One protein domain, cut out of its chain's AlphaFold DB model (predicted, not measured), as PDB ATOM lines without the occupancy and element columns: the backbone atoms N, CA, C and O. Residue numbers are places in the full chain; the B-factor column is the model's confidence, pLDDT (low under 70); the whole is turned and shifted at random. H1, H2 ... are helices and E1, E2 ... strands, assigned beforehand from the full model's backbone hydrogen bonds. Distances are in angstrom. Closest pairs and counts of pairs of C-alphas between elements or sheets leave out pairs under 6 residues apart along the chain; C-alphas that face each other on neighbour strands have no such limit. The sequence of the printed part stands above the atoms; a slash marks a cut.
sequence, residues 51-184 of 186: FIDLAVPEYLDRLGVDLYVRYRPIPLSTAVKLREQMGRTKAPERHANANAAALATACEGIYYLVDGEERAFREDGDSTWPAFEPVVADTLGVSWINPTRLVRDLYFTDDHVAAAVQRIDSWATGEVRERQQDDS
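AT A GLANCE: This is residues 51 to 184 of the 186 residues of an uncharacterized protein of Propionibacteriaceae bacterium (UniProt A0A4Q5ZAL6). A strongly twisted ribbon of four strands, E1 to E4, has helices gathered about it: the helical hairpin H2 and H3 at one end, with H5 crossing H3, and a long helix H6 that starts beside H3 and passes the edge strand E1, after which residues 174 to 184, of which 174 to 182 belong to H6, stick out. Short H1 lies at the other end of E1 and E2, and short H4 near H5. The 134 printed residues hold six named helices and four named strands, in the order E1 H1 E2 H2 H3 E3 E4 H4 H5 H6; the sheet, order E1 E2 E3 E4, is antiparallel, and the class is mixed, helices and strands. The whole is compact, with a radius of gyration of the C-alphas of 15.7 A and spans of 43 by 42 by 27 A.

IN THESE COORDINATES: E1 is residues 52 to 55, beginning at C-alpha 52 (221.638, 204.183, 222.348). E2 is 66 to 71, 16.4 A long, E3 is 107 to 114, 21.1 A, and E4 is 117 to 119. H1 is 59 to 63, H2 76 to 88, 18.3 A, and H3 92 to 106, 21.4 A. H4 is 134 to 139 and H5 147 to 155, 12.3 A. H6, residues 158 to 182, is 37.0 A long and ends at C-alpha 182 (232.846, 214.793, 235.841).

HOW THE PARTS SIT: E1 and E2 are antiparallel, with N 54 and O 69 at 2.9 A. E2 and E3 are antiparallel, with N 70 and O 109 at 2.8 A. E3 and E4 form a hairpin, with N 119 and O 112 at 2.8 A. These pairs are within hydrogen-bond range. H1 grazes the sheet with residues 59 to 60, H3 with 101 to 106 and H6 with 164 to 172. H3, the hub, touches H2 at a shallow tilt of 4 degrees, opposite ways, a hairpin whose closest C-alphas are those of Met 86 and His 95, 5.9 A. H3 touches H5 about perpendicular, at 77 degrees; the C-alphas of Ala 101 and Thr 148 are closest, 4.9 A. Residues 158 to 165 of H6 alone touch H3, at a steep tilt of 46 degrees, closest at the C-alphas of Ala 96 and Asp 158, 5.5 A. H5 and H6 touch only at the corner. H4 is close to H5 but not clearly touching, with the C-alphas of Ala 137 and Leu 150 closest at 7.0 A. In the six helices every O i to N i+4 pair is within hydrogen-bond range.

THE WHOLE: The C-alphas farthest apart, those of Gly 141 and Ser 184, are 49.9 A apart. The printed part has no cut. The link from E4 to H4, residues 120 to 133, is long. Mean pLDDT of the printed part is 86.3; residues 123 to 127, 180 and 182 to 184 are under 70.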
ATOM      1  N   PHE A  51     220.403 208.108 224.982       91.25
ATOM      2  CA  PHE A  51     219.920 207.180 223.966       91.25
ATOM      3  C   PHE A  51     221.062 206.325 223.426       91.25
ATOM      4  O   PHE A  51     222.190 206.800 223.294       91.25
ATOM      5  N   ILE A  52     220.752 205.074 223.093       93.94
ATOM      6  CA  ILE A  52     221.638 204.183 222.348       93.94
ATOM      7  C   ILE A  52     220.902 203.634 221.134       93.94
ATOM      8  O   ILE A  52     219.780 203.140 221.254       93.94
ATOM      9  N   ASP A  53     221.566 203.682 219.985       95.31
ATOM     10  CA  ASP A  53     221.083 203.075 218.754       95.31
ATOM     11  C   ASP A  53     221.710 201.688 218.605       95.31
ATOM     12  O   ASP A  53     222.934 201.527 218.609       95.31
ATOM     13  N   LEU A  54     220.864 200.664 218.524       95.81
ATOM     14  CA  LEU A  54     221.284 199.281 218.336       95.81
ATOM     15  C   LEU A  54     220.821 198.779 216.974       95.81
ATOM     16  O   LEU A  54     219.633 198.839 216.667       95.81
ATOM     17  N   ALA A  55     221.758 198.244 216.192       94.19
ATOM     18  CA  ALA A  55     221.432 197.533 214.964       94.19
ATOM     19  C   ALA A  55     220.649 196.253 215.292       94.19
ATOM     20  O   ALA A  55     221.019 195.505 216.206       94.19
ATOM     21  N   VAL A  56     219.588 195.989 214.535       92.75
ATOM     22  CA  VAL A  56     218.824 194.746 214.628       92.75
ATOM     23  C   VAL A  56     219.616 193.645 213.918       92.75
ATOM     24  O   VAL A  56     219.877 193.762 212.717       92.75
ATOM     25  N   PRO A  57     220.016 192.571 214.624       89.50
ATOM     26  CA  PRO A  57     220.832 191.519 214.031       89.50
ATOM     27  C   PRO A  57     220.170 190.878 212.810       89.50
ATOM     28  O   PRO A  57     218.952 190.718 212.759       89.50
ATOM     29  N   GLU A  58     220.992 190.456 211.851       85.38
ATOM     30  CA  GLU A  58     220.596 189.696 210.657       85.38
ATOM     31  C   GLU A  58     219.679 190.425 209.655       85.38
ATOM     32  O   GLU A  58     219.477 189.909 208.558       85.38
ATOM     33  N   TYR A  59     219.153 191.617 209.958       85.06
ATOM     34  CA  TYR A  59     218.317 192.380 209.020       85.06
ATOM     35  C   TYR A  59     219.098 192.824 207.780       85.06
ATOM     36  O   TYR A  59     218.628 192.633 206.655       85.06
ATOM     37  N   LEU A  60     220.323 193.315 207.973       84.75
ATOM     38  CA  LEU A  60     221.199 193.683 206.865       84.75
ATOM     39  C   LEU A  60     221.561 192.457 206.018       84.75
ATOM     40  O   LEU A  60     221.379 192.468 204.803       84.75
ATOM     41  N   ASP A  61     221.997 191.375 206.663       84.06
ATOM     42  CA  ASP A  61     222.466 190.171 205.969       84.06
ATOM     43  C   ASP A  61     221.341 189.425 205.233       84.06
ATOM     44  O   ASP A  61     221.577 188.824 204.185       84.06
ATOM     45  N   ARG A  62     220.112 189.441 205.771       80.62
ATOM     46  CA  ARG A  62     218.974 188.693 205.209       80.62
ATOM     47  C   ARG A  62     218.111 189.508 204.259       80.62
ATOM     48  O   ARG A  62     217.592 188.945 203.298       80.62
ATOM     49  N   LEU A  63     217.900 190.788 204.556       80.50
ATOM     50  CA  LEU A  63     216.934 191.639 203.857       80.50
ATOM     51  C   LEU A  63     217.591 192.819 203.135       80.50
ATOM     52  O   LEU A  63     216.904 193.525 202.402       80.50
ATOM     53  N   GLY A  64     218.902 193.025 203.302       84.44
ATOM     54  CA  GLY A  64     219.625 194.132 202.672       84.44
ATOM     55  C   GLY A  64     219.253 195.501 203.241       84.44
ATOM     56  O   GLY A  64     219.457 196.506 202.568       84.44
ATOM     57  N   VAL A  65     218.686 195.540 204.452       85.06
ATOM     58  CA  VAL A  65     218.234 196.765 205.123       85.06
ATOM     59  C   VAL A  65     218.975 196.913 206.442       85.06
ATOM     60  O   VAL A  65     218.930 196.016 207.283       85.06
ATOM     61  N   ASP A  66     219.624 198.057 206.635       92.00
ATOM     62  CA  ASP A  66     220.289 198.379 207.893       92.00
ATOM     63  C   ASP A  66     219.270 198.976 208.870       92.00
ATOM     64  O   ASP A  66     218.870 200.133 208.741       92.00
ATOM     65  N   LEU A  67     218.760 198.136 209.769       93.56
ATOM     66  CA  LEU A  67     217.667 198.459 210.683       93.56
ATOM     67  C   LEU A  67     218.219 198.755 212.076       93.56
ATOM     68  O   LEU A  67     218.954 197.945 212.640       93.56
ATOM     69  N   TYR A  68     217.791 199.863 212.668       95.50
ATOM     70  CA  TYR A  68     218.215 200.311 213.987       95.50
ATOM     71  C   TYR A  68     217.026 200.573 214.902       95.50
ATOM     72  O   TYR A  68     215.947 200.986 214.473       95.50
ATOM     73  N   VAL A  69     217.249 200.358 216.195       96.00
ATOM     74  CA  VAL A  69     216.311 200.722 217.254       96.00
ATOM     75  C   VAL A  69     217.006 201.644 218.242       96.00
ATOM     76  O   VAL A  69     218.036 201.286 218.818       96.00
ATOM     77  N   ARG A  70     216.403 202.813 218.463       95.12
ATOM     78  CA  ARG A  70     216.811 203.766 219.488       95.12
ATOM     79  C   ARG A  70     216.170 203.399 220.816       95.12
ATOM     80  O   ARG A  70     214.943 203.337 220.931       95.12
ATOM     81  N   TYR A  71     216.999 203.202 221.832       95.12
ATOM     82  CA  TYR A  71     216.566 202.866 223.182       95.12
ATOM     83  C   TYR A  71     216.968 203.934 224.191       95.12
ATOM     84  O   TYR A  71     218.092 204.435 224.164       95.12
ATOM     85  N   ARG A  72     216.080 204.199 225.151       92.56
ATOM     86  CA  ARG A  72     216.452 204.794 226.438       92.56
ATOM     87  C   ARG A  72     216.954 203.724 227.409       92.56
ATOM     88  O   ARG A  72     216.672 202.533 227.237       92.56
ATOM     89  N   PRO A  73     217.652 204.124 228.483       89.94
ATOM     90  CA  PRO A  73     217.916 203.238 229.605       89.94
ATOM     91  C   PRO A  73     216.629 202.584 230.121       89.94
ATOM     92  O   PRO A  73     215.606 203.245 230.310       89.94
ATOM     93  N   ILE A  74     216.687 201.278 230.390       86.12
ATOM     94  CA  ILE A  74     215.546 200.553 230.955       86.12
ATOM     95  C   ILE A  74     215.254 201.133 232.349       86.12
ATOM     96  O   ILE A  74     216.146 201.121 233.205       86.12
ATOM     97  N   PRO A  75     214.019 201.598 232.629       77.19
ATOM     98  CA  PRO A  75     213.687 202.168 233.928       77.19
ATOM     99  C   PRO A  75     214.004 201.196 235.065       77.19
ATOM    100  O   PRO A  75     213.708 200.002 234.969       77.19
ATOM    101  N   LEU A  76     214.542 201.699 236.180       75.44
ATOM    102  CA  LEU A  76     214.939 200.857 237.317       75.44
ATOM    103  C   LEU A  76     213.778 199.990 237.828       75.44
ATOM    104  O   LEU A  76     213.970 198.825 238.164       75.44
ATOM    105  N   SER A  77     212.560 200.534 237.851       77.06
ATOM    106  CA  SER A  77     211.352 199.800 238.242       77.06
ATOM    107  C   SER A  77     211.061 198.616 237.311       77.06
ATOM    108  O   SER A  77     210.680 197.542 237.780       77.06
ATOM    109  N   THR A  78     211.288 198.780 236.007       79.81
ATOM    110  CA  THR A  78     211.197 197.716 235.003       79.81
ATOM    111  C   THR A  78     212.326 196.706 235.192       79.81
ATOM    112  O   THR A  78     212.055 195.513 235.293       79.81
ATOM    113  N   ALA A  79     213.571 197.160 235.361       77.00
ATOM    114  CA  ALA A  79     214.726 196.292 235.596       77.00
ATOM    115  C   ALA A  79     214.570 195.417 236.856       77.00
ATOM    116  O   ALA A  79     214.868 194.221 236.830       77.00
ATOM    117  N   VAL A  80     214.051 195.978 237.954       78.56
ATOM    118  CA  VAL A  80     213.759 195.232 239.191       78.56
ATOM    119  C   VAL A  80     212.677 194.181 238.949       78.56
ATOM    120  O   VAL A  80     212.878 193.018 239.300       78.56
ATOM    121  N   LYS A  81     211.568 194.546 238.291       80.56
ATOM    122  CA  LYS A  81     210.494 193.597 237.954       80.56
ATOM    123  C   LYS A  81     210.991 192.451 237.075       80.56
ATOM    124  O   LYS A  81     210.628 191.306 237.331       80.56
ATOM    125  N   LEU A  82     211.841 192.733 236.087       78.06
ATOM    126  CA  LEU A  82     212.449 191.711 235.232       78.06
ATOM    127  C   LEU A  82     213.303 190.745 236.048       78.06
ATOM    128  O   LEU A  82     213.121 189.535 235.948       78.06
ATOM    129  N   ARG A  83     214.189 191.260 236.910       78.94
ATOM    130  CA  ARG A  83     215.036 190.429 237.780       78.94
ATOM    131  C   ARG A  83     214.203 189.557 238.718       78.94
ATOM    132  O   ARG A  83     214.497 188.374 238.869       78.94
ATOM    133  N   GLU A  84     213.137 190.102 239.300       80.81
ATOM    134  CA  GLU A  84     212.210 189.324 240.125       80.81
ATOM    135  C   GLU A  84     211.482 188.236 239.329       80.81
ATOM    136  O   GLU A  84     211.358 187.104 239.801       80.81
ATOM    137  N   GLN A  85     210.985 188.559 238.133       74.75
ATOM    138  CA  GLN A  85     210.305 187.593 237.273       74.75
ATOM    139  C   GLN A  85     211.250 186.469 236.848       74.75
ATOM    140  O   GLN A  85     210.866 185.303 236.947       74.75
ATOM    141  N   MET A  86     212.485 186.805 236.467       75.44
ATOM    142  CA  MET A  86     213.516 185.833 236.103       75.44
ATOM    143  C   MET A  86     213.940 184.954 237.286       75.44
ATOM    144  O   MET A  86     214.136 183.756 237.133       75.44
ATOM    145  N   GLY A  87     214.032 185.513 238.497       74.25
ATOM    146  CA  GLY A  87     214.369 184.735 239.695       74.25
ATOM    147  C   GLY A  87     213.263 183.771 240.143       74.25
ATOM    148  O   GLY A  87     213.542 182.758 240.782       74.25
ATOM    149  N   ARG A  88     211.998 184.072 239.818       76.12
ATOM    150  CA  ARG A  88     210.827 183.276 240.229       76.12
ATOM    151  C   ARG A  88     210.413 182.217 239.212       76.12
ATOM    152  O   ARG A  88     209.637 181.328 239.564       76.12
ATOM    153  N   THR A  89     210.864 182.302 237.964       72.06
ATOM    154  CA  THR A  89     210.418 181.394 236.906       72.06
ATOM    155  C   THR A  89     211.558 180.539 236.367       72.06
ATOM    156  O   THR A  89     212.685 180.982 236.223       72.06
ATOM    157  N   LYS A  90     211.260 179.266 236.092       75.00
ATOM    158  CA  LYS A  90     212.187 178.337 235.423       75.00
ATOM    159  C   LYS A  90     211.834 178.135 233.949       75.00
ATOM    160  O   LYS A  90     212.436 177.292 233.299       75.00
ATOM    161  N   ALA A  91     210.824 178.849 233.448       81.56
ATOM    162  CA  ALA A  91     210.329 178.706 232.086       81.56
ATOM    163  C   ALA A  91     211.097 179.660 231.151       81.56
ATOM    164  O   ALA A  91     210.892 180.872 231.258       81.56
ATOM    165  N   PRO A  92     211.932 179.152 230.221       79.69
ATOM    166  CA  PRO A  92     212.743 179.991 229.334       79.69
ATOM    167  C   PRO A  92     211.907 180.976 228.511       79.69
ATOM    168  O   PRO A  92     212.250 182.146 228.389       79.69
ATOM    169  N   GLU A  93     210.734 180.539 228.049       84.06
ATOM    170  CA  GLU A  93     209.798 181.375 227.292       84.06
ATOM    171  C   GLU A  93     209.334 182.615 228.074       84.06
ATOM    172  O   GLU A  93     209.155 183.695 227.511       84.06
ATOM    173  N   ARG A  94     209.171 182.492 229.399       83.44
ATOM    174  CA  ARG A  94     208.797 183.636 230.238       83.44
ATOM    175  C   ARG A  94     209.935 184.645 230.358       83.44
ATOM    176  O   ARG A  94     209.647 185.833 230.432       83.44
ATOM    177  N   HIS A  95     211.193 184.201 230.341       84.25
ATOM    178  CA  HIS A  95     212.349 185.105 230.319       84.25
ATOM    179  C   HIS A  95     212.435 185.852 228.990       84.25
ATOM    180  O   HIS A  95     212.584 187.071 228.988       84.25
ATOM    181  N   ALA A  96     212.263 185.140 227.875       87.25
ATOM    182  CA  ALA A  96     212.253 185.744 226.547       87.25
ATOM    183  C   ALA A  96     211.166 186.820 226.416       87.25
ATOM    184  O   ALA A  96     211.441 187.942 225.993       87.25
ATOM    185  N   ASN A  97     209.943 186.518 226.863       89.81
ATOM    186  CA  ASN A  97     208.840 187.480 226.856       89.81
ATOM    187  C   ASN A  97     209.100 188.688 227.765       89.81
ATOM    188  O   ASN A  97     208.743 189.807 227.405       89.81
ATOM    189  N   ALA A  98     209.721 188.479 228.928       89.75
ATOM    190  CA  ALA A  98     210.073 189.558 229.844       89.75
ATOM    191  C   ALA A  98     211.118 190.500 229.219       89.75
ATOM    192  O   ALA A  98     210.905 191.711 229.180       89.75
ATOM    193  N   ASN A  99     212.194 189.953 228.650       91.75
ATOM    194  CA  ASN A  99     213.223 190.742 227.971       91.75
ATOM    195  C   ASN A  99     212.655 191.503 226.766       91.75
ATOM    196  O   ASN A  99     212.907 192.696 226.617       91.75
ATOM    197  N   ALA A 100     211.824 190.853 225.950       93.88
ATOM    198  CA  ALA A 100     211.184 191.510 224.816       93.88
ATOM    199  C   ALA A 100     210.249 192.651 225.256       93.88
ATOM    200  O   ALA A 100     210.255 193.722 224.656       93.88
ATOM    201  N   ALA A 101     209.495 192.468 226.345       92.31
ATOM    202  CA  ALA A 101     208.652 193.524 226.904       92.31
ATOM    203  C   ALA A 101     209.481 194.707 227.438       92.31
ATOM    204  O   ALA A 101     209.059 195.861 227.331       92.31
ATOM    205  N   ALA A 102     210.669 194.433 227.985       92.00
ATOM    206  CA  ALA A 102     211.609 195.460 228.420       92.00
ATOM    207  C   ALA A 102     212.081 196.325 227.248       92.00
ATOM    208  O   ALA A 102     211.992 197.548 227.328       92.00
ATOM    209  N   LEU A 103     212.519 195.689 226.156       94.38
ATOM    210  CA  LEU A 103     212.932 196.386 224.937       94.38
ATOM    211  C   LEU A 103     211.780 197.197 224.348       94.38
ATOM    212  O   LEU A 103     211.966 198.362 224.027       94.38
ATOM    213  N   ALA A 104     210.578 196.620 224.276       94.38
ATOM    214  CA  ALA A 104     209.408 197.339 223.782       94.38
ATOM    215  C   ALA A 104     209.108 198.608 224.595       94.38
ATOM    216  O   ALA A 104     208.756 199.632 224.024       94.38
ATOM    217  N   THR A 105     209.280 198.550 225.920       91.88
ATOM    218  CA  THR A 105     209.049 199.694 226.818       91.88
ATOM    219  C   THR A 105     210.150 200.752 226.720       91.88
ATOM    220  O   THR A 105     209.876 201.931 226.900       91.88
ATOM    221  N   ALA A 106     211.395 200.335 226.486       92.38
ATOM    222  CA  ALA A 106     212.550 201.226 226.394       92.38
ATOM    223  C   ALA A 106     212.753 201.826 224.991       92.38
ATOM    224  O   ALA A 106     213.656 202.638 224.800       92.38
ATOM    225  N   CYS A 107     211.969 201.383 224.008       94.69
ATOM    226  CA  CYS A 107     212.058 201.817 222.623       94.69
ATOM    227  C   CYS A 107     211.525 203.234 222.453       94.69
ATOM    228  O   CYS A 107     210.379 203.516 222.793       94.69
ATOM    229  N   GLU A 108     212.328 204.083 221.830       93.00
ATOM    230  CA  GLU A 108     211.936 205.442 221.458       93.00
ATOM    231  C   GLU A 108     211.589 205.546 219.981       93.00
ATOM    232  O   GLU A 108     210.757 206.360 219.604       93.00
ATOM    233  N   GLY A 109     212.202 204.703 219.148       94.31
ATOM    234  CA  GLY A 109     211.942 204.710 217.721       94.31
ATOM    235  C   GLY A 109     212.743 203.662 216.966       94.31
ATOM    236  O   GLY A 109     213.805 203.228 217.413       94.31
ATOM    237  N   ILE A 110     212.218 203.258 215.817       94.81
ATOM    238  CA  ILE A 110     212.825 202.308 214.891       94.81
ATOM    239  C   ILE A 110     213.007 203.027 213.557       94.81
ATOM    240  O   ILE A 110     212.074 203.653 213.050       94.81
ATOM    241  N   TYR A 111     214.203 202.938 212.988       93.62
ATOM    242  CA  TYR A 111     214.549 203.564 211.717       93.62
ATOM    243  C   TYR A 111     215.447 202.639 210.905       93.62
ATOM    244  O   TYR A 111     216.034 201.696 211.436       93.62
ATOM    245  N   TYR A 112     215.542 202.889 209.608       92.00
ATOM    246  CA  TYR A 112     216.446 202.161 208.725       92.00
ATOM    247  C   TYR A 112     217.311 203.133 207.933       92.00
ATOM    248  O   TYR A 112     216.935 204.293 207.756       92.00
ATOM    249  N   LEU A 113     218.471 202.679 207.464       91.31
ATOM    250  CA  LEU A 113     219.342 203.484 206.614       91.31
ATOM    251  C   LEU A 113     219.105 203.171 205.135       91.31
ATOM    252  O   LEU A 113     219.070 202.009 204.726       91.31
ATOM    253  N   VAL A 114     219.003 204.225 204.326       88.00
ATOM    254  CA  VAL A 114     219.044 204.156 202.859       88.00
ATOM    255  C   VAL A 114     220.119 205.114 202.387       88.00
ATOM    256  O   VAL A 114     220.022 206.311 202.641       88.00
ATOM    257  N   ASP A 115     221.154 204.587 201.734       87.38
ATOM    258  CA  ASP A 115     222.318 205.365 201.282       87.38
ATOM    259  C   ASP A 115     222.999 206.168 202.411       87.38
ATOM    260  O   ASP A 115     223.545 207.246 202.188       87.38
ATOM    261  N   GLY A 116     222.969 205.636 203.640       84.50
ATOM    262  CA  GLY A 116     223.533 206.279 204.833       84.50
ATOM    263  C   GLY A 116     222.627 207.320 205.496       84.50
ATOM    264  O   GLY A 116     223.003 207.867 206.527       84.50
ATOM    265  N   GLU A 117     221.437 207.567 204.947       87.19
ATOM    266  CA  GLU A 117     220.456 208.501 205.499       87.19
ATOM    267  C   GLU A 117     219.400 207.766 206.331       87.19
ATOM    268  O   GLU A 117     218.846 206.753 205.891       87.19
ATOM    269  N   GLU A 118     219.084 208.303 207.510       90.19
ATOM    270  CA  GLU A 118     218.044 207.772 208.395       90.19
ATOM    271  C   GLU A 118     216.652 207.966 207.782       90.19
ATOM    272  O   GLU A 118     216.257 209.064 207.375       90.19
ATOM    273  N   ARG A 119     215.875 206.884 207.729       87.81
ATOM    274  CA  ARG A 119     214.510 206.869 207.204       87.81
ATOM    275  C   ARG A 119     213.528 206.376 208.258       87.81
ATOM    276  O   ARG A 119     213.732 205.347 208.900       87.81
ATOM    277  N   ALA A 120     212.437 207.124 208.404       85.12
ATOM    278  CA  ALA A 120     211.293 206.734 209.212       85.12
ATOM    279  C   ALA A 120     210.394 205.746 208.450       85.12
ATOM    280  O   ALA A 120     210.379 205.709 207.221       85.12
ATOM    281  N   PHE A 121     209.590 204.988 209.195       84.25
ATOM    282  CA  PHE A 121     208.538 204.132 208.633       84.25
ATOM    283  C   PHE A 121     207.248 204.891 208.296       84.25
ATOM    284  O   PHE A 121     206.374 204.343 207.630       84.25
ATOM    285  N   ARG A 122     207.102 206.139 208.764       80.38
ATOM    286  CA  ARG A 122     205.959 206.993 208.432       80.38
ATOM    287  C   ARG A 122     206.325 207.960 207.309       80.38
ATOM    288  O   ARG A 122     207.374 208.595 207.345       80.38
ATOM    289  N   GLU A 123     205.428 208.087 206.336       68.38
ATOM    290  CA  GLU A 123     205.530 209.054 205.232       68.38
ATOM    291  C   GLU A 123     204.774 210.365 205.523       68.38
ATOM    292  O   GLU A 123     204.798 211.291 204.715       68.38
ATOM    293  N   ASP A 124     204.090 210.460 206.668       67.88
ATOM    294  CA  ASP A 124     203.172 211.554 207.020       67.88
ATOM    295  C   ASP A 124     203.865 212.856 207.463       67.88
ATOM    296  O   ASP A 124     203.195 213.849 207.751       67.88
ATOM    297  N   GLY A 125     205.200 212.884 207.471       58.22
ATOM    298  CA  GLY A 125     205.988 214.054 207.846       58.22
ATOM    299  C   GLY A 125     206.113 214.268 209.355       58.22
ATOM    300  O   GLY A 125     206.688 215.279 209.763       58.22
ATOM    301  N   ASP A 126     205.624 213.339 210.185       67.12
ATOM    302  CA  ASP A 126     205.989 213.294 211.599       67.12
ATOM    303  C   ASP A 126     207.469 212.895 211.700       67.12
ATOM    304  O   ASP A 126     207.889 211.833 211.239       67.12
ATOM    305  N   SER A 127     208.289 213.771 212.283       60.22
ATOM    306  CA  SER A 127     209.725 213.529 212.463       60.22
ATOM    307  C   SER A 127     210.023 212.458 213.517       60.22
ATOM    308  O   SER A 127     211.186 212.155 213.776       60.22
ATOM    309  N   THR A 128     208.991 211.918 214.165       79.44
ATOM    310  CA  THR A 128     209.125 210.922 215.221       79.44
ATOM    311  C   THR A 128     209.142 209.520 214.625       79.44
ATOM    312  O   THR A 128     208.178 209.077 213.999       79.44
ATOM    313  N   TRP A 129     210.231 208.785 214.841       88.12
ATOM    314  CA  TRP A 129     210.288 207.379 214.459       88.12
ATOM    315  C   TRP A 129     209.298 206.558 215.284       88.12
ATOM    316  O   TRP A 129     209.289 206.675 216.511       88.12
ATOM    317  N   PRO A 130     208.479 205.703 214.654       91.81
ATOM    318  CA  PRO A 130     207.577 204.848 215.404       91.81
ATOM    319  C   PRO A 130     208.376 203.834 216.222       91.81
ATOM    320  O   PRO A 130     209.404 203.324 215.775       91.81
ATOM    321  N   ALA A 131     207.885 203.522 217.419       93.56
ATOM    322  CA  ALA A 131     208.401 202.418 218.218       93.56
ATOM    323  C   ALA A 131     207.928 201.067 217.633       93.56
ATOM    324  O   ALA A 131     207.645 200.940 216.442       93.56
ATOM    325  N   PHE A 132     207.802 200.034 218.468       94.50
ATOM    326  CA  PHE A 132     207.243 198.735 218.073       94.50
ATOM    327  C   PHE A 132     205.723 198.814 217.828       94.50
ATOM    328  O   PHE A 132     204.924 198.339 218.635       94.50
ATOM    329  N   GLU A 133     205.340 199.427 216.713       93.62
ATOM    330  CA  GLU A 133     203.969 199.734 216.295       93.62
ATOM    331  C   GLU A 133     203.540 198.934 215.048       93.62
ATOM    332  O   GLU A 133     204.400 198.432 214.314       93.62
ATOM    333  N   PRO A 134     202.225 198.853 214.747       94.19
ATOM    334  CA  PRO A 134     201.725 198.167 213.553       94.19
ATOM    335  C   PRO A 134     202.371 198.651 212.251       94.19
ATOM    336  O   PRO A 134     202.726 197.831 211.418       94.19
ATOM    337  N   VAL A 135     202.609 199.961 212.108       92.50
ATOM    338  CA  VAL A 135     203.206 200.539 210.889       92.50
ATOM    339  C   VAL A 135     204.595 199.967 210.585       92.50
ATOM    340  O   VAL A 135     204.933 199.737 209.424       92.50
ATOM    341  N   VAL A 136     205.386 199.672 211.622       92.00
ATOM    342  CA  VAL A 136     206.699 199.033 211.465       92.00
ATOM    343  C   VAL A 136     206.522 197.586 211.021       92.00
ATOM    344  O   VAL A 136     207.201 197.139 210.100       92.00
ATOM    345  N   ALA A 137     205.584 196.862 211.636       92.38
ATOM    346  CA  ALA A 137     205.301 195.478 211.272       92.38
ATOM    347  C   ALA A 137     204.831 195.352 209.814       92.38
ATOM    348  O   ALA A 137     205.372 194.536 209.067       92.38
ATOM    349  N   ASP A 138     203.892 196.205 209.402       91.69
ATOM    350  CA  ASP A 138     203.333 196.229 208.051       91.69
ATOM    351  C   ASP A 138     204.413 196.538 207.007       91.69
ATOM    352  O   ASP A 138     204.525 195.836 206.002       91.69
ATOM    353  N   THR A 139     205.262 197.537 207.271       88.88
ATOM    354  CA  THR A 139     206.343 197.921 206.348       88.88
ATOM    355  C   THR A 139     207.399 196.827 206.208       88.88
ATOM    356  O   THR A 139     207.919 196.597 205.118       88.88
ATOM    357  N   LEU A 140     207.709 196.124 207.300       87.81
ATOM    358  CA  LEU A 140     208.674 195.022 207.302       87.81
ATOM    359  C   LEU A 140     208.060 193.683 206.855       87.81
ATOM    360  O   LEU A 140     208.772 192.682 206.788       87.81
ATOM    361  N   GLY A 141     206.757 193.642 206.557       88.56
ATOM    362  CA  GLY A 141     206.059 192.433 206.120       88.56
ATOM    363  C   GLY A 141     205.960 191.346 207.196       88.56
ATOM    364  O   GLY A 141     205.891 190.161 206.866       88.56
ATOM    365  N   VAL A 142     205.966 191.723 208.478       89.50
ATOM    366  CA  VAL A 142     205.848 190.795 209.615       89.50
ATOM    367  C   VAL A 142     204.468 190.888 210.264       89.50
ATOM    368  O   VAL A 142     203.776 191.898 210.185       89.50
ATOM    369  N   SER A 143     204.028 189.809 210.913       90.00
ATOM    370  CA  SER A 143     202.697 189.767 211.529       90.00
ATOM    371  C   SER A 143     202.618 190.642 212.780       90.00
ATOM    372  O   SER A 143     203.349 190.426 213.746       90.00
ATOM    373  N   TRP A 144     201.668 191.574 212.809       93.88
ATOM    374  CA  TRP A 144     201.384 192.359 214.006       93.88
ATOM    375  C   TRP A 144     200.505 191.590 215.004       93.88
ATOM    376  O   TRP A 144     199.417 191.120 214.671       93.88
ATOM    377  N   ILE A 145     200.959 191.505 216.260       94.56
ATOM    378  CA  ILE A 145     200.160 190.998 217.393       94.56
ATOM    379  C   ILE A 145     200.235 191.981 218.563       94.56
ATOM    380  O   ILE A 145     199.216 192.445 219.066       94.56
ATOM    381  N   ASN A 146     201.451 192.265 219.029       95.12
ATOM    382  CA  ASN A 146     201.741 193.236 220.079       95.12
ATOM    383  C   ASN A 146     203.235 193.628 220.023       95.12
ATOM    384  O   ASN A 146     204.016 192.909 219.388       95.12
ATOM    385  N   PRO A 147     203.655 194.703 220.717       95.25
ATOM    386  CA  PRO A 147     205.046 195.161 220.710       95.25
ATOM    387  C   PRO A 147     206.055 194.080 221.113       95.25
ATOM    388  O   PRO A 147     207.067 193.886 220.449       95.25
ATOM    389  N   THR A 148     205.758 193.318 222.171       94.50
ATOM    390  CA  THR A 148     206.619 192.232 222.665       94.50
ATOM    391  C   THR A 148     206.842 191.160 221.602       94.50
ATOM    392  O   THR A 148     207.948 190.644 221.458       94.50
ATOM    393  N   ARG A 149     205.797 190.809 220.851       94.50
ATOM    394  CA  ARG A 149     205.890 189.844 219.762       94.50
ATOM    395  C   ARG A 149     206.711 190.406 218.607       94.50
ATOM    396  O   ARG A 149     207.590 189.698 218.131       94.50
ATOM    397  N   LEU A 150     206.476 191.665 218.233       95.44
ATOM    398  CA  LEU A 150     207.234 192.326 217.174       95.44
ATOM    399  C   LEU A 150     208.732 192.358 217.502       95.44
ATOM    400  O   LEU A 150     209.530 191.978 216.659       95.44
ATOM    401  N   VAL A 151     209.122 192.684 218.740       95.38
ATOM    402  CA  VAL A 151     210.527 192.597 219.187       95.38
ATOM    403  C   VAL A 151     211.122 191.217 218.901       95.38
ATOM    404  O   VAL A 151     212.213 191.117 218.348       95.38
ATOM    405  N   ARG A 152     210.420 190.140 219.270       93.88
ATOM    406  CA  ARG A 152     210.920 188.771 219.068       93.88
ATOM    407  C   ARG A 152     211.001 188.399 217.591       93.88
ATOM    408  O   ARG A 152     211.929 187.697 217.206       93.88
ATOM    409  N   ASP A 153     210.060 188.883 216.785       92.69
ATOM    410  CA  ASP A 153     210.064 188.661 215.341       92.69
ATOM    411  C   ASP A 153     211.205 189.441 214.653       92.69
ATOM    412  O   ASP A 153     211.836 188.889 213.756       92.69
ATOM    413  N   LEU A 154     211.548 190.654 215.120       92.25
ATOM    414  CA  LEU A 154     212.681 191.431 214.589       92.25
ATOM    415  C   LEU A 154     214.047 190.871 215.019       92.25
ATOM    416  O   LEU A 154     214.971 190.793 214.222       92.25
ATOM    417  N   TYR A 155     214.210 190.470 216.281       91.75
ATOM    418  CA  TYR A 155     215.509 189.992 216.775       91.75
ATOM    419  C   TYR A 155     215.793 188.519 216.421       91.75
ATOM    420  O   TYR A 155     216.887 188.030 216.702       91.75
ATOM    421  N   PHE A 156     214.842 187.824 215.783       87.94
ATOM    422  CA  PHE A 156     214.866 186.424 215.321       87.94
ATOM    423  C   PHE A 156     215.085 185.338 216.389       87.94
ATOM    424  O   PHE A 156     214.549 184.237 216.254       87.94
ATOM    425  N   THR A 157     215.866 185.604 217.436       91.19
ATOM    426  CA  THR A 157     216.217 184.654 218.493       91.19
ATOM    427  C   THR A 157     216.079 185.289 219.874       91.19
ATOM    428  O   THR A 157     216.297 186.488 220.064       91.19
ATOM    429  N   ASP A 158     215.751 184.466 220.871       91.00
ATOM    430  CA  ASP A 158     215.656 184.921 222.261       91.00
ATOM    431  C   ASP A 158     217.032 185.355 222.817       91.00
ATOM    432  O   ASP A 158     217.097 186.226 223.688       91.00
ATOM    433  N   ASP A 159     218.129 184.812 222.275       91.81
ATOM    434  CA  ASP A 159     219.500 185.195 222.631       91.81
ATOM    435  C   ASP A 159     219.836 186.609 222.148       91.81
ATOM    436  O   ASP A 159     220.424 187.390 222.896       91.81
ATOM    437  N   HIS A 160     219.406 186.989 220.942       94.25
ATOM    438  CA  HIS A 160     219.553 188.359 220.448       94.25
ATOM    439  C   HIS A 160     218.747 189.363 221.275       94.25
ATOM    440  O   HIS A 160     219.248 190.438 221.603       94.25
ATOM    441  N   VAL A 161     217.530 188.990 221.685       93.94
ATOM    442  CA  VAL A 161     216.714 189.802 222.599       93.94
ATOM    443  C   VAL A 161     217.435 189.989 223.942       93.94
ATOM    444  O   VAL A 161     217.524 191.107 224.452       93.94
ATOM    445  N   ALA A 162     217.978 188.916 224.522       91.69
ATOM    446  CA  ALA A 162     218.721 188.987 225.780       91.69
ATOM    447  C   ALA A 162     220.010 189.820 225.652       91.69
ATOM    448  O   ALA A 162     220.307 190.637 226.528       91.69
ATOM    449  N   ALA A 163     220.743 189.659 224.548       93.50
ATOM    450  CA  ALA A 163     221.955 190.413 224.259       93.50
ATOM    451  C   ALA A 163     221.675 191.917 224.133       93.50
ATOM    452  O   ALA A 163     222.420 192.720 224.694       93.50
ATOM    453  N   ALA A 164     220.579 192.310 223.475       94.75
ATOM    454  CA  ALA A 164     220.171 193.710 223.374       94.75
ATOM    455  C   ALA A 164     219.865 194.318 224.753       94.75
ATOM    456  O   ALA A 164     220.379 195.386 225.081       94.75
ATOM    457  N   VAL A 165     219.121 193.607 225.610       93.00
ATOM    458  CA  VAL A 165     218.861 194.052 226.994       93.00
ATOM    459  C   VAL A 165     220.168 194.248 227.766       93.00
ATOM    460  O   VAL A 165     220.361 195.282 228.408       93.00
ATOM    461  N   GLN A 166     221.091 193.288 227.682       91.75
ATOM    462  CA  GLN A 166     222.390 193.380 228.351       91.75
ATOM    463  C   GLN A 166     223.236 194.543 227.814       91.75
ATOM    464  O   GLN A 166     223.932 195.208 228.587       91.75
ATOM    465  N   ARG A 167     223.181 194.796 226.502       93.19
ATOM    466  CA  ARG A 167     223.886 195.899 225.842       93.19
ATOM    467  C   ARG A 167     223.405 197.247 226.380       93.19
ATOM    468  O   ARG A 167     224.248 198.058 226.755       93.19
ATOM    469  N   ILE A 168     222.088 197.438 226.491       92.06
ATOM    470  CA  ILE A 168     221.479 198.659 227.040       92.06
ATOM    471  C   ILE A 168     221.870 198.846 228.511       92.06
ATOM    472  O   ILE A 168     222.314 199.927 228.886       92.06
ATOM    473  N   ASP A 169     221.766 197.802 229.343       88.25
ATOM    474  CA  ASP A 169     222.106 197.883 230.778       88.25
ATOM    475  C   ASP A 169     223.595 198.215 231.000       88.25
ATOM    476  O   ASP A 169     223.951 199.057 231.832       88.25
ATOM    477  N   SER A 170     224.477 197.594 230.210       88.62
ATOM    478  CA  SER A 170     225.926 197.819 230.283       88.62
ATOM    479  C   SER A 170     226.306 199.232 229.847       88.62
ATOM    480  O   SER A 170     227.104 199.882 230.522       88.62
ATOM    481  N   TRP A 171     225.725 199.712 228.744       91.44
ATOM    482  CA  TRP A 171     225.936 201.074 228.255       91.44
ATOM    483  C   TRP A 171     225.424 202.111 229.259       91.44
ATOM    484  O   TRP A 171     226.198 202.959 229.692       91.44
ATOM    485  N   ALA A 172     224.180 201.980 229.728       86.00
ATOM    486  CA  ALA A 172     223.595 202.918 230.684       86.00
ATOM    487  C   ALA A 172     224.408 202.990 231.989       86.00
ATOM    488  O   ALA A 172     224.609 204.064 232.551       86.00
ATOM    489  N   THR A 173     224.930 201.853 232.461       82.88
ATOM    490  CA  THR A 173     225.820 201.819 233.632       82.88
ATOM    491  C   THR A 173     227.149 202.538 233.372       82.88
ATOM    492  O   THR A 173     227.683 203.163 234.289       82.88
ATOM    493  N   GLY A 174     227.691 202.443 232.153       81.75
ATOM    494  CA  GLY A 174     228.897 203.155 231.726       81.75
ATOM    495  C   GLY A 174     228.702 204.671 231.729       81.75
ATOM    496  O   GLY A 174     229.397 205.364 232.468       81.75
ATOM    497  N   GLU A 175     227.689 205.159 231.012       81.81
ATOM    498  CA  GLU A 175     227.357 206.591 230.904       81.81
ATOM    499  C   GLU A 175     227.111 207.238 232.275       81.81
ATOM    500  O   GLU A 175     227.583 208.334 232.581       81.81
ATOM    501  N   VAL A 176     226.397 206.532 233.158       75.00
ATOM    502  CA  VAL A 176     226.117 207.013 234.518       75.00
ATOM    503  C   VAL A 176     227.389 207.122 235.362       75.00
ATOM    504  O   VAL A 176     227.455 207.977 236.248       75.00
ATOM    505  N   ARG A 177     228.387 206.257 235.140       73.88
ATOM    506  CA  ARG A 177     229.672 206.322 235.856       73.88
ATOM    507  C   ARG A 177     230.521 207.489 235.379       73.88
ATOM    508  O   ARG A 177     231.109 208.154 236.224       73.88
ATOM    509  N   GLU A 178     230.564 207.729 234.075       75.81
ATOM    510  CA  GLU A 178     231.333 208.822 233.473       75.81
ATOM    511  C   GLU A 178     230.820 210.183 233.958       75.81
ATOM    512  O   GLU A 178     231.563 210.935 234.583       75.81
ATOM    513  N   ARG A 179     229.503 210.417 233.882       71.88
ATOM    514  CA  ARG A 179     228.892 211.666 234.377       71.88
ATOM    515  C   ARG A 179     229.106 211.918 235.877       71.88
ATOM    516  O   ARG A 179     229.167 213.061 236.311       71.88
ATOM    517  N   GLN A 180     229.227 210.868 236.696       67.94
ATOM    518  CA  GLN A 180     229.521 211.019 238.131       67.94
ATOM    519  C   GLN A 180     230.978 211.403 238.412       67.94
ATOM    520  O   GLN A 180     231.253 211.999 239.457       67.94
ATOM    521  N   GLN A 181     231.906 211.036 237.527       70.31
ATOM    522  CA  GLN A 181     233.309 211.427 237.649       70.31
ATOM    523  C   GLN A 181     233.487 212.905 237.299       70.31
ATOM    524  O   GLN A 181     234.163 213.607 238.052       70.31
ATOM    525  N   ASP A 182     232.808 213.385 236.256       67.12
ATOM    526  CA  ASP A 182     232.846 214.793 235.841       67.12
ATOM    527  C   ASP A 182     232.292 215.734 236.923       67.12
ATOM    528  O   ASP A 182     232.919 216.738 237.260       67.12
ATOM    529  N   ASP A 183     231.176 215.362 237.561       59.22
ATOM    530  CA  ASP A 183     230.564 216.138 238.655       59.22
ATOM    531  C   ASP A 183     231.414 216.174 239.943       59.22
ATOM    532  O   ASP A 183     231.196 217.024 240.808       59.22
ATOM    533  N   SER A 184     232.366 215.248 240.107       59.34
ATOM    534  CA  SER A 184     233.235 215.159 241.294       59.34
ATOM    535  C   SER A 184     234.594 215.852 241.100       59.34
ATOM    536  O   SER A 184     235.401 215.874 242.031       59.34
TER     537      SER A 184